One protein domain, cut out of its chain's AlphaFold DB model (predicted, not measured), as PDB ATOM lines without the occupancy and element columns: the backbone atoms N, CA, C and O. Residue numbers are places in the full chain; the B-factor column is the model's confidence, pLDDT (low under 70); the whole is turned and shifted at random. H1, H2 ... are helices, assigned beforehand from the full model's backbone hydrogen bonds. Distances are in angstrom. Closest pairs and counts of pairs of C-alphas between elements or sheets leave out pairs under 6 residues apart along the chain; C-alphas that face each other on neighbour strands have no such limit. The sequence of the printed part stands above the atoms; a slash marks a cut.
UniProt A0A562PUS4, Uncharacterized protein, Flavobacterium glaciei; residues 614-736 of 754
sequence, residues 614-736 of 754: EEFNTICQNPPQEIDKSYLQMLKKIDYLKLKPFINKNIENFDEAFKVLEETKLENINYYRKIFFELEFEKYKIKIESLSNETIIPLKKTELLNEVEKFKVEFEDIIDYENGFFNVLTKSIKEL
ATOM      1  N   GLU A 614      57.324 158.250 110.584       90.12
ATOM      2  CA  GLU A 614      56.927 159.425 111.370       90.12
ATOM      3  C   GLU A 614      55.849 160.259 110.668       90.12
ATOM      4  O   GLU A 614      54.849 160.627 111.290       90.12
ATOM      5  N   GLU A 615      56.007 160.517 109.367       88.31
ATOM      6  CA  GLU A 615      55.009 161.209 108.544       88.31
ATOM      7  C   GLU A 615      53.681 160.428 108.527       88.31
ATOM      8  O   GLU A 615      52.611 161.003 108.751       88.31
ATOM      9  N   PHE A 616      53.745 159.103 108.356       89.44
ATOM     10  CA  PHE A 616      52.587 158.208 108.416       89.44
ATOM     11  C   PHE A 616      51.895 158.240 109.790       89.44
ATOM     12  O   PHE A 616      50.675 158.412 109.878       89.44
ATOM     13  N   ASN A 617      52.665 158.120 110.870       89.25
ATOM     14  CA  ASN A 617      52.153 158.120 112.238       89.25
ATOM     15  C   ASN A 617      51.530 159.467 112.610       89.25
ATOM     16  O   ASN A 617      50.478 159.494 113.243       89.25
ATOM     17  N   THR A 618      52.122 160.579 112.171       88.06
ATOM     18  CA  THR A 618      51.592 161.932 112.407       88.06
ATOM     19  C   THR A 618      50.206 162.106 111.790       88.06
ATOM     20  O   THR A 618      49.325 162.706 112.411       88.06
ATOM     21  N   ILE A 619      49.992 161.546 110.594       86.31
ATOM     22  CA  ILE A 619      48.675 161.519 109.945       86.31
ATOM     23  C   ILE A 619      47.694 160.687 110.775       86.31
ATOM     24  O   ILE A 619      46.589 161.143 111.054       86.31
ATOM     25  N   CYS A 620      48.108 159.495 111.209       86.19
ATOM     26  CA  CYS A 620      47.242 158.583 111.956       86.19
ATOM     27  C   CYS A 620      46.895 159.083 113.368       86.19
ATOM     28  O   CYS A 620      45.827 158.748 113.870       86.19
ATOM     29  N   GLN A 621      47.769 159.866 114.006       86.62
ATOM     30  CA  GLN A 621      47.548 160.441 115.339       86.62
ATOM     31  C   GLN A 621      46.666 161.696 115.320       86.62
ATOM     32  O   GLN A 621      46.088 162.040 116.349       86.62
ATOM     33  N   ASN A 622      46.529 162.359 114.168       85.50
ATOM     34  CA  ASN A 622      45.716 163.565 114.005       85.50
ATOM     35  C   ASN A 622      44.587 163.354 112.977       85.50
ATOM     36  O   ASN A 622      44.538 164.068 111.968       85.50
ATOM     37  N   PRO A 623      43.675 162.385 113.192       85.44
ATOM     38  CA  PRO A 623      42.563 162.178 112.280       85.44
ATOM     39  C   PRO A 623      41.608 163.388 112.305       85.44
ATOM     40  O   PRO A 623      41.413 164.009 113.357       85.44
ATOM     41  N   PRO A 624      40.982 163.741 111.168       85.56
ATOM     42  CA  PRO A 624      39.960 164.782 111.129       85.56
ATOM     43  C   PRO A 624      38.734 164.388 111.967       85.56
ATOM     44  O   PRO A 624      38.471 163.207 112.185       85.56
ATOM     45  N   GLN A 625      37.954 165.384 112.406       81.31
ATOM     46  CA  GLN A 625      36.728 165.153 113.192       81.31
ATOM     47  C   GLN A 625      35.715 164.260 112.462       81.31
ATOM     48  O   GLN A 625      35.065 163.432 113.094       81.31
ATOM     49  N   GLU A 626      35.602 164.414 111.142       82.12
ATOM     50  CA  GLU A 626      34.880 163.488 110.275       82.12
ATOM     51  C   GLU A 626      35.868 162.822 109.323       82.12
ATOM     52  O   GLU A 626      36.553 163.493 108.549       82.12
ATOM     53  N   ILE A 627      35.926 161.491 109.367       87.38
ATOM     54  CA  ILE A 627      36.669 160.713 108.381       87.38
ATOM     55  C   ILE A 627      35.927 160.827 107.051       87.38
ATOM     56  O   ILE A 627      34.749 160.487 106.967       87.38
ATOM     57  N   ASP A 628      36.615 161.287 106.011       86.19
ATOM     58  CA  ASP A 628      36.061 161.467 104.676       86.19
ATOM     59  C   ASP A 628      36.904 160.744 103.605       86.19
ATOM     60  O   ASP A 628      37.953 160.144 103.870       86.19
ATOM     61  N   LYS A 629      36.456 160.805 102.344       85.31
ATOM     62  CA  LYS A 629      37.208 160.214 101.226       85.31
ATOM     63  C   LYS A 629      38.568 160.891 101.013       85.31
ATOM     64  O   LYS A 629      39.472 160.240 100.486       85.31
ATOM     65  N   SER A 630      38.727 162.163 101.388       86.25
ATOM     66  CA  SER A 630      39.981 162.900 101.198       86.25
ATOM     67  C   SER A 630      41.076 162.390 102.142       86.25
ATOM     68  O   SER A 630      42.186 162.112 101.687       86.25
ATOM     69  N   TYR A 631      40.733 162.118 103.401       87.81
ATOM     70  CA  TYR A 631      41.621 161.522 104.396       87.81
ATOM     71  C   TYR A 631      42.044 160.096 104.019       87.81
ATOM     72  O   TYR A 631      43.230 159.767 104.046       87.81
ATOM     73  N   LEU A 632      41.107 159.259 103.556       86.38
ATOM     74  CA  LEU A 632      41.436 157.911 103.070       86.38
ATOM     75  C   LEU A 632      42.364 157.942 101.847       86.38
ATOM     76  O   LEU A 632      43.254 157.100 101.711       86.38
ATOM     77  N   GLN A 633      42.173 158.909 100.945       85.56
ATOM     78  CA  GLN A 633      43.093 159.114  99.828       85.56
ATOM     79  C   GLN A 633      44.466 159.590 100.303       85.56
ATOM     80  O   GLN A 633      45.462 159.142  99.743       85.56
ATOM     81  N   MET A 634      44.527 160.453 101.317       85.19
ATOM     82  CA  MET A 634      45.779 160.927 101.905       85.19
ATOM     83  C   MET A 634      46.586 159.764 102.492       85.19
ATOM     84  O   MET A 634      47.739 159.588 102.109       85.19
ATOM     85  N   LEU A 635      45.957 158.898 103.297       84.19
ATOM     86  CA  LEU A 635      46.578 157.679 103.837       84.19
ATOM     87  C   LEU A 635      47.101 156.748 102.734       84.19
ATOM     88  O   LEU A 635      48.205 156.211 102.826       84.19
ATOM     89  N   LYS A 636      46.334 156.572 101.650       83.25
ATOM     90  CA  LYS A 636      46.758 155.753 100.504       83.25
ATOM     91  C   LYS A 636      47.954 156.361  99.763       83.25
ATOM     92  O   LYS A 636      48.859 155.616  99.385       83.25
ATOM     93  N   LYS A 637      47.957 157.684  99.567       83.25
ATOM     94  CA  LYS A 637      48.909 158.433  98.726       83.25
ATOM     95  C   LYS A 637      50.259 158.744  99.372       83.25
ATOM     96  O   LYS A 637      51.069 159.373  98.699       83.25
ATOM     97  N   ILE A 638      50.502 158.338 100.620       78.75
ATOM     98  CA  ILE A 638      51.807 158.539 101.272       78.75
ATOM     99  C   ILE A 638      52.926 158.063 100.342       78.75
ATOM    100  O   ILE A 638      52.876 156.947  99.818       78.75
ATOM    101  N   ASP A 639      53.861 158.978 100.092       72.69
ATOM    102  CA  ASP A 639      54.838 158.895  99.019       72.69
ATOM    103  C   ASP A 639      56.018 157.994  99.409       72.69
ATOM    104  O   ASP A 639      56.748 158.269 100.357       72.69
ATOM    105  N   TYR A 640      56.227 156.923  98.642       83.38
ATOM    106  CA  TYR A 640      57.363 156.004  98.797       83.38
ATOM    107  C   TYR A 640      58.449 156.202  97.754       83.38
ATOM    108  O   TYR A 640      59.381 155.402  97.659       83.38
ATOM    109  N   LEU A 641      58.357 157.251  96.940       84.94
ATOM    110  CA  LEU A 641      59.314 157.495  95.877       84.94
ATOM    111  C   LEU A 641      60.745 157.614  96.426       84.94
ATOM    112  O   LEU A 641      61.674 157.241  95.711       84.94
ATOM    113  N   LYS A 642      60.943 158.106  97.665       90.94
ATOM    114  CA  LYS A 642      62.276 158.218  98.301       90.94
ATOM    115  C   LYS A 642      62.804 156.871  98.793       90.94
ATOM    116  O   LYS A 642      64.009 156.720  98.944       90.94
ATOM    117  N   LEU A 643      61.927 155.894  99.016       91.88
ATOM    118  CA  LEU A 643      62.301 154.557  99.483       91.88
ATOM    119  C   LEU A 643      62.697 153.634  98.329       91.88
ATOM    120  O   LEU A 643      63.453 152.691  98.530       91.88
ATOM    121  N   LYS A 644      62.243 153.934  97.104       90.38
ATOM    122  CA  LYS A 644      62.498 153.128  95.899       90.38
ATOM    123  C   LYS A 644      63.942 152.646  95.715       90.38
ATOM    124  O   LYS A 644      64.083 151.493  95.323       90.38
ATOM    125  N   PRO A 645      64.997 153.455  95.950       90.75
ATOM    126  CA  PRO A 645      66.368 152.976  95.770       90.75
ATOM    127  C   PRO A 645      66.756 151.831  96.715       90.75
ATOM    128  O   PRO A 645      67.607 151.025  96.356       90.75
ATOM    129  N   PHE A 646      66.131 151.761  97.891       92.12
ATOM    130  CA  PHE A 646      66.495 150.862  98.988       92.12
ATOM    131  C   PHE A 646      65.661 149.571  99.014       92.12
ATOM    132  O   PHE A 646      66.079 148.571  99.588       92.12
ATOM    133  N   ILE A 647      64.490 149.568  98.370       88.75
ATOM    134  CA  ILE A 647      63.585 148.411  98.333       88.75
ATOM    135  C   ILE A 647      64.213 147.256  97.535       88.75
ATOM    136  O   ILE A 647      64.768 147.463  96.454       88.75
ATOM    137  N   ASN A 648      64.054 146.024  98.035       83.31
ATOM    138  CA  ASN A 648      64.581 144.786  97.440       83.31
ATOM    139  C   ASN A 648      66.116 144.761  97.323       83.31
ATOM    140  O   ASN A 648      66.663 144.149  96.402       83.31
ATOM    141  N   LYS A 649      66.814 145.445  98.236       84.56
ATOM    142  CA  LYS A 649      68.281 145.467  98.296       84.56
ATOM    143  C   LYS A 649      68.862 144.615  99.431       84.56
ATOM    144  O   LYS A 649      70.074 144.616  99.592       84.56
ATOM    145  N   ASN A 650      68.030 143.846 100.145       83.81
ATOM    146  CA  ASN A 650      68.423 142.987 101.272       83.81
ATOM    147  C   ASN A 650      69.156 143.769 102.377       83.81
ATOM    148  O   ASN A 650      70.195 143.338 102.878       83.81
ATOM    149  N   ILE A 651      68.623 144.940 102.727       86.31
ATOM    150  CA  ILE A 651      69.203 145.812 103.746       86.31
ATOM    151  C   ILE A 651      68.566 145.450 105.087       86.31
ATOM    152  O   ILE A 651      67.408 145.780 105.362       86.31
ATOM    153  N   GLU A 652      69.346 144.802 105.947       79.62
ATOM    154  CA  GLU A 652      68.929 144.468 107.310       79.62
ATOM    155  C   GLU A 652      68.459 145.724 108.069       79.62
ATOM    156  O   GLU A 652      69.011 146.815 107.898       79.62
ATOM    157  N   ASN A 653      67.443 145.581 108.921       86.81
ATOM    158  CA  ASN A 653      66.710 146.648 109.620       86.81
ATOM    159  C   ASN A 653      65.845 147.544 108.715       86.81
ATOM    160  O   ASN A 653      64.728 147.876 109.106       86.81
ATOM    161  N   PHE A 654      66.303 147.926 107.518       92.00
ATOM    162  CA  PHE A 654      65.463 148.681 106.578       92.00
ATOM    163  C   PHE A 654      64.305 147.824 106.070       92.00
ATOM    164  O   PHE A 654      63.163 148.268 106.129       92.00
ATOM    165  N   ASP A 655      64.577 146.596 105.617       89.44
ATOM    166  CA  ASP A 655      63.538 145.709 105.082       89.44
ATOM    167  C   ASP A 655      62.507 145.336 106.161       89.44
ATOM    168  O   ASP A 655      61.311 145.251 105.884       89.44
ATOM    169  N   GLU A 656      62.950 145.181 107.414       89.19
ATOM    170  CA  GLU A 656      62.064 144.974 108.563       89.19
ATOM    171  C   GLU A 656      61.196 146.212 108.829       89.19
ATOM    172  O   GLU A 656      59.971 146.101 108.880       89.19
ATOM    173  N   ALA A 657      61.802 147.401 108.922       90.25
ATOM    174  CA  ALA A 657      61.075 148.650 109.137       90.25
ATOM    175  C   ALA A 657      60.091 148.954 107.995       90.25
ATOM    176  O   ALA A 657      58.969 149.400 108.237       90.25
ATOM    177  N   PHE A 658      60.485 148.680 106.749       91.69
ATOM    178  CA  PHE A 658      59.641 148.861 105.574       91.69
ATOM    179  C   PHE A 658      58.451 147.899 105.591       91.69
ATOM    180  O   PHE A 658      57.318 148.326 105.375       91.69
ATOM    181  N   LYS A 659      58.677 146.627 105.933       90.12
ATOM    182  CA  LYS A 659      57.599 145.647 106.088       90.12
ATOM    183  C   LYS A 659      56.610 146.062 107.180       90.12
ATOM    184  O   LYS A 659      55.405 146.053 106.941       90.12
ATOM    185  N   VAL A 660      57.106 146.487 108.346       90.12
ATOM    186  CA  VAL A 660      56.261 146.991 109.442       90.12
ATOM    187  C   VAL A 660      55.451 148.211 108.994       90.12
ATOM    188  O   VAL A 660      54.265 148.305 109.308       90.12
ATOM    189  N   LEU A 661      56.049 149.130 108.230       90.19
ATOM    190  CA  LEU A 661      55.347 150.282 107.658       90.19
ATOM    191  C   LEU A 661      54.223 149.854 106.702       90.19
ATOM    192  O   LEU A 661      53.126 150.411 106.774       90.19
ATOM    193  N   GLU A 662      54.466 148.886 105.815       89.75
ATOM    194  CA  GLU A 662      53.450 148.381 104.882       89.75
ATOM    195  C   GLU A 662      52.289 147.688 105.609       89.75
ATOM    196  O   GLU A 662      51.125 147.975 105.314       89.75
ATOM    197  N   GLU A 663      52.594 146.838 106.593       90.62
ATOM    198  CA  GLU A 663      51.600 146.157 107.431       90.62
ATOM    199  C   GLU A 663      50.768 147.175 108.223       90.62
ATOM    200  O   GLU A 663      49.541 147.213 108.100       90.62
ATOM    201  N   THR A 664      51.431 148.093 108.933       88.75
ATOM    202  CA  THR A 664      50.775 149.141 109.733       88.75
ATOM    203  C   THR A 664      49.903 150.047 108.865       88.75
ATOM    204  O   THR A 664      48.802 150.439 109.264       88.75
ATOM    205  N   LYS A 665      50.356 150.380 107.649       88.81
ATOM    206  CA  LYS A 665      49.556 151.157 106.700       88.81
ATOM    207  C   LYS A 665      48.310 150.410 106.268       88.81
ATOM    208  O   LYS A 665      47.236 151.014 106.232       88.81
ATOM    209  N   LEU A 666      48.439 149.136 105.914       88.44
ATOM    210  CA  LEU A 666      47.302 148.329 105.491       88.44
ATOM    211  C   LEU A 666      46.261 148.225 106.613       88.44
ATOM    212  O   LEU A 666      45.074 148.454 106.370       88.44
ATOM    213  N   GLU A 667      46.708 147.972 107.842       88.88
ATOM    214  CA  GLU A 667      45.856 147.915 109.033       88.88
ATOM    215  C   GLU A 667      45.116 149.233 109.283       88.88
ATOM    216  O   GLU A 667      43.889 149.242 109.403       88.88
ATOM    217  N   ASN A 668      45.827 150.363 109.287       89.56
ATOM    218  CA  ASN A 668      45.224 151.682 109.504       89.56
ATOM    219  C   ASN A 668      44.271 152.082 108.372       89.56
ATOM    220  O   ASN A 668      43.197 152.626 108.635       89.56
ATOM    221  N   ILE A 669      44.614 151.799 107.109       87.81
ATOM    222  CA  ILE A 669      43.709 152.039 105.978       87.81
ATOM    223  C   ILE A 669      42.418 151.246 106.172       87.81
ATOM    224  O   ILE A 669      41.338 151.804 105.987       87.81
ATOM    225  N   ASN A 670      42.503 149.976 106.561       87.69
ATOM    226  CA  ASN A 670      41.322 149.148 106.788       87.69
ATOM    227  C   ASN A 670      40.502 149.642 107.988       87.69
ATOM    228  O   ASN A 670      39.280 149.759 107.880       87.69
ATOM    229  N   TYR A 671      41.160 150.022 109.085       88.69
ATOM    230  CA  TYR A 671      40.521 150.606 110.266       88.69
ATOM    231  C   TYR A 671      39.731 151.880 109.926       88.69
ATOM    232  O   TYR A 671      38.524 151.952 110.166       88.69
ATOM    233  N   TYR A 672      40.369 152.862 109.285       89.12
ATOM    234  CA  TYR A 672      39.706 154.118 108.925       89.12
ATOM    235  C   TYR A 672      38.673 153.947 107.803       89.12
ATOM    236  O   TYR A 672      37.661 154.650 107.805       89.12
ATOM    237  N   ARG A 673      38.860 152.998 106.870       88.56
ATOM    238  CA  ARG A 673      37.824 152.640 105.879       88.56
ATOM    239  C   ARG A 673      36.568 152.093 106.553       88.56
ATOM    240  O   ARG A 673      35.476 152.424 106.101       88.56
ATOM    241  N   LYS A 674      36.709 151.306 107.624       86.88
ATOM    242  CA  LYS A 674      35.573 150.793 108.399       86.88
ATOM    243  C   LYS A 674      34.824 151.913 109.127       86.88
ATOM    244  O   LYS A 674      33.607 151.984 109.022       86.88
ATOM    245  N   ILE A 675      35.540 152.837 109.774       87.06
ATOM    246  CA  ILE A 675      34.917 154.011 110.418       87.06
ATOM    247  C   ILE A 675      34.163 154.862 109.390       87.06
ATOM    248  O   ILE A 675      33.016 155.243 109.617       87.06
ATOM    249  N   PHE A 676      34.785 155.143 108.240       88.81
ATOM    250  CA  PHE A 676      34.133 155.871 107.151       88.81
ATOM    251  C   PHE A 676      32.853 155.166 106.685       88.81
ATOM    252  O   PHE A 676      31.824 155.814 106.496       88.81
ATOM    253  N   PHE A 677      32.910 153.842 106.524       86.75
ATOM    254  CA  PHE A 677      31.757 153.035 106.148       86.75
ATOM    255  C   PHE A 677      30.606 153.167 107.157       86.75
ATOM    256  O   PHE A 677      29.480 153.446 106.752       86.75
ATOM    257  N   GLU A 678      30.881 153.028 108.456       85.19
ATOM    258  CA  GLU A 678      29.871 153.138 109.518       85.19
ATOM    259  C   GLU A 678      29.226 154.538 109.554       85.19
ATOM    260  O   GLU A 678      28.001 154.659 109.628       85.19
ATOM    261  N   LEU A 679      30.035 155.599 109.423       86.94
ATOM    262  CA  LEU A 679      29.556 156.985 109.378       86.94
ATOM    263  C   LEU A 679      28.658 157.249 108.163       86.94
ATOM    264  O   LEU A 679      27.580 157.830 108.300       86.94
ATOM    265  N   GLU A 680      29.076 156.826 106.969       86.56
ATOM    266  CA  GLU A 680      28.276 157.000 105.753       86.56
ATOM    267  C   GLU A 680      27.006 156.142 105.776       86.56
ATOM    268  O   GLU A 680      25.942 156.605 105.356       86.56
ATOM    269  N   PHE A 681      27.069 154.927 106.323       85.06
ATOM    270  CA  PHE A 681      25.898 154.070 106.494       85.06
ATOM    271  C   PHE A 681      24.833 154.736 107.380       85.06
ATOM    272  O   PHE A 681      23.660 154.804 106.994       85.06
ATOM    273  N   GLU A 682      25.223 155.284 108.534       86.12
ATOM    274  CA  GLU A 682      24.298 156.007 109.415       86.12
ATOM    275  C   GLU A 682      23.771 157.298 108.767       86.12
ATOM    276  O   GLU A 682      22.580 157.598 108.883       86.12
ATOM    277  N   LYS A 683      24.581 158.016 107.972       87.69
ATOM    278  CA  LYS A 683      24.083 159.143 107.157       87.69
ATOM    279  C   LYS A 683      22.986 158.699 106.188       87.69
ATOM    280  O   LYS A 683      21.956 159.372 106.092       87.69
ATOM    281  N   TYR A 684      23.156 157.570 105.493       86.62
ATOM    282  CA  TYR A 684      22.106 157.020 104.626       86.62
ATOM    283  C   TYR A 684      20.854 156.647 105.417       86.62
ATOM    284  O   TYR A 684      19.749 156.964 104.979       86.62
ATOM    285  N   LYS A 685      21.005 156.028 106.588       85.69
ATOM    286  CA  LYS A 685      19.883 155.652 107.452       85.69
ATOM    287  C   LYS A 685      19.075 156.870 107.909       85.69
ATOM    288  O   LYS A 685      17.870 156.899 107.678       85.69
ATOM    289  N   ILE A 686      19.728 157.915 108.425       87.12
ATOM    290  CA  ILE A 686      19.079 159.179 108.824       87.12
ATOM    291  C   ILE A 686      18.415 159.862 107.615       87.12
ATOM    292  O   ILE A 686      17.281 160.347 107.694       87.12
ATOM    293  N   LYS A 687      19.085 159.872 106.454       87.44
ATOM    294  CA  LYS A 687      18.528 160.401 105.196       87.44
ATOM    295  C   LYS A 687      17.263 159.640 104.789       87.44
ATOM    296  O   LYS A 687      16.287 160.261 104.388       87.44
ATOM    297  N   ILE A 688      17.235 158.317 104.916       85.94
ATOM    298  CA  ILE A 688      16.056 157.503 104.591       85.94
ATOM    299  C   ILE A 688      14.939 157.707 105.623       85.94
ATOM    300  O   ILE A 688      13.785 157.861 105.232       85.94
ATOM    301  N   GLU A 689      15.261 157.762 106.917       84.88
ATOM    302  CA  GLU A 689      14.289 158.017 107.987       84.88
ATOM    303  C   GLU A 689      13.615 159.386 107.829       84.88
ATOM    304  O   GLU A 689      12.387 159.472 107.883       84.88
ATOM    305  N   SER A 690      14.375 160.446 107.545       84.88
ATOM    306  CA  SER A 690      13.799 161.774 107.278       84.88
ATOM    307  C   SER A 690      12.860 161.765 106.064       84.88
ATOM    308  O   SER A 690      11.746 162.279 106.146       84.88
ATOM    309  N   LEU A 691      13.249 161.091 104.976       84.50
ATOM    310  CA  LEU A 691      12.426 160.960 103.770       84.50
ATOM    311  C   LEU A 691      11.199 160.057 103.965       84.50
ATOM    312  O   LEU A 691      10.250 160.161 103.192       84.50
ATOM    313  N   SER A 692      11.181 159.185 104.979       80.81
ATOM    314  CA  SER A 692      10.032 158.313 105.272       80.81
ATOM    315  C   SER A 692       8.796 159.081 105.755       80.81
ATOM    316  O   SER A 692       7.663 158.628 105.560       80.81
ATOM    317  N   ASN A 693       9.013 160.276 106.312       79.00
ATOM    318  CA  ASN A 693       7.964 161.189 106.761       79.00
ATOM    319  C   ASN A 693       7.411 162.071 105.628       79.00
ATOM    320  O   ASN A 693       6.397 162.747 105.812       79.00
ATOM    321  N   GLU A 694       8.036 162.046 104.451       79.94
ATOM    322  CA  GLU A 694       7.673 162.859 103.293       79.94
ATOM    323  C   GLU A 694       7.170 161.993 102.130       79.94
ATOM    324  O   GLU A 694       7.356 160.778 102.075       79.94
ATOM    325  N   THR A 695       6.493 162.624 101.168       81.19
ATOM    326  CA  THR A 695       6.186 161.980  99.882       81.19
ATOM    327  C   THR A 695       7.211 162.453  98.862       81.19
ATOM    328  O   THR A 695       7.346 163.653  98.643       81.19
ATOM    329  N   ILE A 696       7.945 161.527  98.246       83.88
ATOM    330  CA  ILE A 696       9.077 161.845  97.363       83.88
ATOM    331  C   ILE A 696       8.779 161.540  95.889       83.88
ATOM    332  O   ILE A 696       7.866 160.794  95.538       83.88
ATOM    333  N   ILE A 697       9.554 162.123  94.977       83.81
ATOM    334  CA  ILE A 697       9.429 161.863  93.535       83.81
ATOM    335  C   ILE A 697      10.040 160.481  93.223       83.81
ATOM    336  O   ILE A 697      11.113 160.182  93.752       83.81
ATOM    337  N   PRO A 698       9.433 159.647  92.350       81.19
ATOM    338  CA  PRO A 698       9.958 158.318  92.013       81.19
ATOM    339  C   PRO A 698      11.432 158.297  91.585       81.19
ATOM    340  O   PRO A 698      12.166 157.401  91.991       81.19
ATOM    341  N   LEU A 699      11.887 159.308  90.835       83.81
ATOM    342  CA  LEU A 699      13.280 159.421  90.388       83.81
ATOM    343  C   LEU A 699      14.268 159.435  91.567       83.81
ATOM    344  O   LEU A 699      15.242 158.690  91.563       83.81
ATOM    345  N   LYS A 700      13.963 160.203  92.619       82.81
ATOM    346  CA  LYS A 700      14.818 160.348  93.806       82.81
ATOM    347  C   LYS A 700      14.941 159.045  94.603       82.81
ATOM    348  O   LYS A 700      15.978 158.764  95.193       82.81
ATOM    349  N   LYS A 701      13.893 158.213  94.574       83.06
ATOM    350  CA  LYS A 701      13.900 156.857  95.145       83.06
ATOM    351  C   LYS A 701      14.826 155.921  94.362       83.06
ATOM    352  O   LYS A 701      15.556 155.142  94.967       83.06
ATOM    353  N   THR A 702      14.816 156.003  93.031       83.88
ATOM    354  CA  THR A 702      15.728 155.234  92.167       83.88
ATOM    355  C   THR A 702      17.181 155.691  92.318       83.88
ATOM    356  O   THR A 702      18.077 154.854  92.366       83.88
ATOM    357  N   GLU A 703      17.424 156.997  92.447       87.12
ATOM    358  CA  GLU A 703      18.756 157.560  92.710       87.12
ATOM    359  C   GLU A 703      19.339 157.053  94.035       87.12
ATOM    360  O   GLU A 703      20.456 156.548  94.042       87.12
ATOM    361  N   LEU A 704      18.559 157.081  95.123       84.56
ATOM    362  CA  LEU A 704      18.967 156.548  96.431       84.56
ATOM    363  C   LEU A 704      19.310 155.053  96.389       84.56
ATOM    364  O   LEU A 704      20.290 154.632  96.997       84.56
ATOM    365  N   LEU A 705      18.530 154.251  95.658       84.94
ATOM    366  CA  LEU A 705      18.837 152.830  95.443       84.94
ATOM    367  C   LEU A 705      20.185 152.645  94.735       84.94
ATOM    368  O   LEU A 705      20.986 151.814  95.152       84.94
ATOM    369  N   ASN A 706      20.453 153.439  93.698       86.25
ATOM    370  CA  ASN A 706      21.718 153.380  92.968       86.25
ATOM    371  C   ASN A 706      22.907 153.875  93.811       86.25
ATOM    372  O   ASN A 706      24.003 153.334  93.679       86.25
ATOM    373  N   GLU A 707      22.717 154.898  94.651       86.56
ATOM    374  CA  GLU A 707      23.731 155.392  95.598       86.56
ATOM    375  C   GLU A 707      24.127 154.299  96.600       86.56
ATOM    376  O   GLU A 707      25.312 154.007  96.752       86.56
ATOM    377  N   VAL A 708      23.139 153.647  97.222       85.06
ATOM    378  CA  VAL A 708      23.367 152.577  98.205       85.06
ATOM    379  C   VAL A 708      23.992 151.335  97.567       85.06
ATOM    380  O   VAL A 708      24.886 150.741  98.164       85.06
ATOM    381  N   GLU A 709      23.600 150.960  96.345       84.06
ATOM    382  CA  GLU A 709      24.218 149.819  95.654       84.06
ATOM    383  C   GLU A 709      25.680 150.106  95.275       84.06
ATOM    384  O   GLU A 709      26.544 149.251  95.445       84.06
ATOM    385  N   LYS A 710      25.998 151.330  94.830       86.06
ATOM    386  CA  LYS A 710      27.395 151.737  94.595       86.06
ATOM    387  C   LYS A 710      28.217 151.711  95.880       86.06
ATOM    388  O   LYS A 710      29.349 151.240  95.858       86.06
ATOM    389  N   PHE A 711      27.645 152.202  96.977       84.25
ATOM    390  CA  PHE A 711      28.287 152.175  98.288       84.25
ATOM    391  C   PHE A 711      28.546 150.734  98.751       84.25
ATOM    392  O   PHE A 711      29.636 150.429  99.213       84.25
ATOM    393  N   LYS A 712      27.605 149.812  98.531       82.62
ATOM    394  CA  LYS A 712      27.790 148.385  98.821       82.62
ATOM    395  C   LYS A 712      28.968 147.775  98.054       82.62
ATOM    396  O   LYS A 712      29.783 147.086  98.655       82.62
ATOM    397  N   VAL A 713      29.069 148.045  96.751       83.44
ATOM    398  CA  VAL A 713      30.170 147.538  95.909       83.44
ATOM    399  C   VAL A 713      31.524 148.122  96.332       83.44
ATOM    400  O   VAL A 713      32.527 147.418  96.318       83.44
ATOM    401  N   GLU A 714      31.577 149.396  96.734       83.00
ATOM    402  CA  GLU A 714      32.822 150.069  97.153       83.00
ATOM    403  C   GLU A 714      33.448 149.472  98.431       83.00
ATOM    404  O   GLU A 714      34.658 149.604  98.636       83.00
ATOM    405  N   PHE A 715      32.646 148.816  99.275       83.12
ATOM    406  CA  PHE A 715      33.067 148.276 100.573       83.12
ATOM    407  C   PHE A 715      32.874 146.758 100.697       83.12
ATOM    408  O   PHE A 715      32.960 146.231 101.802       83.12
ATOM    409  N   GLU A 716      32.647 146.042  99.590       78.44
ATOM    410  CA  GLU A 716      32.412 144.587  99.573       78.44
ATOM    411  C   GLU A 716      33.526 143.788 100.269       78.44
ATOM    412  O   GLU A 716      33.244 142.819 100.965       78.44
ATOM    413  N   ASP A 717      34.773 144.251 100.164       75.25
ATOM    414  CA  ASP A 717      35.969 143.644 100.761       75.25
ATOM    415  C   ASP A 717      36.059 143.773 102.289       75.25
ATOM    416  O   ASP A 717      36.828 143.059 102.923       75.25
ATOM    417  N   ILE A 718      35.291 144.685 102.887       73.00
ATOM    418  CA  ILE A 718      35.218 144.885 104.344       73.00
ATOM    419  C   ILE A 718      33.968 144.188 104.919       73.00
ATOM    420  O   ILE A 718      33.840 144.023 106.133       73.00
ATOM    421  N   ILE A 719      33.059 143.731 104.050       63.81
ATOM    422  CA  ILE A 719      31.795 143.076 104.405       63.81
ATOM    423  C   ILE A 719      32.032 141.570 104.561       63.81
ATOM    424  O   ILE A 719      31.430 140.738 103.889       63.81
ATOM    425  N   ASP A 720      32.871 141.195 105.520       58.56
ATOM    426  CA  ASP A 720      32.757 139.875 106.124       58.56
ATOM    427  C   ASP A 720      31.759 140.002 107.283       58.56
ATOM    428  O   ASP A 720      32.035 140.667 108.276       58.56
ATOM    429  N   TYR A 721      30.584 139.375 107.121       48.31
ATOM    430  CA  TYR A 721      29.478 139.190 108.091       48.31
ATOM    431  C   TYR A 721      28.214 140.080 108.075       48.31
ATOM    432  O   TYR A 721      27.301 139.801 108.854       48.31
ATOM    433  N   GLU A 722      28.027 141.038 107.160       52.09
ATOM    434  CA  GLU A 722      26.899 141.995 107.271       52.09
ATOM    435  C   GLU A 722      25.962 142.121 106.051       52.09
ATOM    436  O   GLU A 722      25.404 143.180 105.761       52.09
ATOM    437  N   ASN A 723      25.634 141.001 105.393       56.16
ATOM    438  CA  ASN A 723      24.557 140.954 104.384       56.16
ATOM    439  C   ASN A 723      23.179 141.444 104.907       56.16
ATOM    440  O   ASN A 723      22.270 141.702 104.119       56.16
ATOM    441  N   GLY A 724      22.988 141.594 106.224       61.41
ATOM    442  CA  GLY A 724      21.756 142.115 106.823       61.41
ATOM    443  C   GLY A 724      21.552 143.630 106.670       61.41
ATOM    444  O   GLY A 724      20.426 144.067 106.440       61.41
ATOM    445  N   PHE A 725      22.613 144.438 106.739       69.12
ATOM    446  CA  PHE A 725      22.503 145.897 106.897       69.12
ATOM    447  C   PHE A 725      22.035 146.610 105.625       69.12
ATOM    448  O   PHE A 725      21.080 147.391 105.644       69.12
ATOM    449  N   PHE A 726      22.630 146.271 104.483       73.94
ATOM    450  CA  PHE A 726      22.203 146.804 103.187       73.94
ATOM    451  C   PHE A 726      20.815 146.320 102.774       73.94
ATOM    452  O   PHE A 726      20.071 147.062 102.131       73.94
ATOM    453  N   ASN A 727      20.430 145.106 103.173       75.62
ATOM    454  CA  ASN A 727      19.079 144.600 102.948       75.62
ATOM    455  C   ASN A 727      18.035 145.420 103.719       75.62
ATOM    456  O   ASN A 727      16.964 145.691 103.174       75.62
ATOM    457  N   VAL A 728      18.361 145.873 104.936       77.38
ATOM    458  CA  VAL A 728      17.515 146.792 105.712       77.38
ATOM    459  C   VAL A 728      17.396 148.144 105.011       77.38
ATOM    460  O   VAL A 728      16.273 148.560 104.740       77.38
ATOM    461  N   LEU A 729      18.503 148.790 104.622       81.69
ATOM    462  CA  LEU A 729      18.440 150.072 103.895       81.69
ATOM    463  C   LEU A 729      17.657 149.950 102.581       81.69
ATOM    464  O   LEU A 729      16.772 150.755 102.301       81.69
ATOM    465  N   THR A 730      17.928 148.906 101.795       82.56
ATOM    466  CA  THR A 730      17.253 148.651 100.513       82.56
ATOM    467  C   THR A 730      15.751 148.448 100.703       82.56
ATOM    468  O   THR A 730      14.948 148.926  99.896       82.56
ATOM    469  N   LYS A 731      15.348 147.749 101.770       82.62
ATOM    470  CA  LYS A 731      13.941 147.558 102.128       82.62
ATOM    471  C   LYS A 731      13.297 148.876 102.564       82.62
ATOM    472  O   LYS A 731      12.262 149.233 102.005       82.62
ATOM    473  N   SER A 732      13.940 149.635 103.448       83.56
ATOM    474  CA  SER A 732      13.451 150.944 103.902       83.56
ATOM    475  C   SER A 732      13.289 151.932 102.742       83.56
ATOM    476  O   SER A 732      12.273 152.616 102.655       83.56
ATOM    477  N   ILE A 733      14.218 151.950 101.775       84.44
ATOM    478  CA  ILE A 733      14.081 152.773 100.560       84.44
ATOM    479  C   ILE A 733      12.872 152.325  99.730       84.44
ATOM    480  O   ILE A 733      12.108 153.164  99.249       84.44
ATOM    481  N   LYS A 734      12.660 151.011  99.563       83.00
ATOM    482  CA  LYS A 734      11.495 150.467  98.839       83.00
ATOM    483  C   LYS A 734      10.164 150.840  99.501       83.00
ATOM    484  O   LYS A 734       9.184 151.008  98.774       83.00
ATOM    485  N   GLU A 735      10.136 151.037 100.814       84.00
ATOM    486  CA  GLU A 735       8.948 151.418 101.592       84.00
ATOM    487  C   GLU A 735       8.642 152.933 101.574       84.00
ATOM    488  O   GLU A 735       7.530 153.331 101.925       84.00
ATOM    489  N   LEU A 736       9.557 153.784 101.080       84.69
ATOM    490  CA  LEU A 736       9.326 155.232 100.950       84.69
ATOM    491  C   LEU A 736       8.122 155.552 100.048       84.69
ATOM    492  O   LEU A 736       8.015 155.037  98.923       84.69
TER     493      LEU A 736
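AT A GLANCE: This is residues 614 to 736 of the 754 residues of an uncharacterized protein of Flavobacterium glaciei (UniProt A0A562PUS4). A rod is built along one long helix, H3, with short H2 packed on its middle, H1 close by, and the hairpin of H4 and H5 at its last residues. H3, H4 and H5 make an up-and-down bundle, each running against the one before. The printed part has 123 residues with five named helices, H1 to H5 in order along the chain, and no named strand; its class is all helix, and the whole is loose, with a radius of gyration of the C-alphas of 19.8 A and spans of 64 by 27 by 21 A.

IN THESE COORDINATES: H1 is residues 614 to 621, from C-alpha 614 at (56.927, 159.425, 111.370); H2 is 629 to 637. H3, 654 to 692, measures 56.3 A from first to last C-alpha, H4, 698 to 714, 24.8 A, and H5, 723 to 735, 19.0 A, ending at C-alpha 735 (8.948, 151.418, 101.592).

HOW THE PARTS SIT: H2 and H3, a hairpin, touch through H3's residues 665 to 676 alone; the closest C-alphas, Leu 635 and Ile 669, are 6.7 A apart. Every O i to N i+4 pair is within hydrogen-bond range in H1 to H4, 8 of 9 in H5.

THE WHOLE: The printed part has no cut. Residues 719 to 725 have pLDDT under 70.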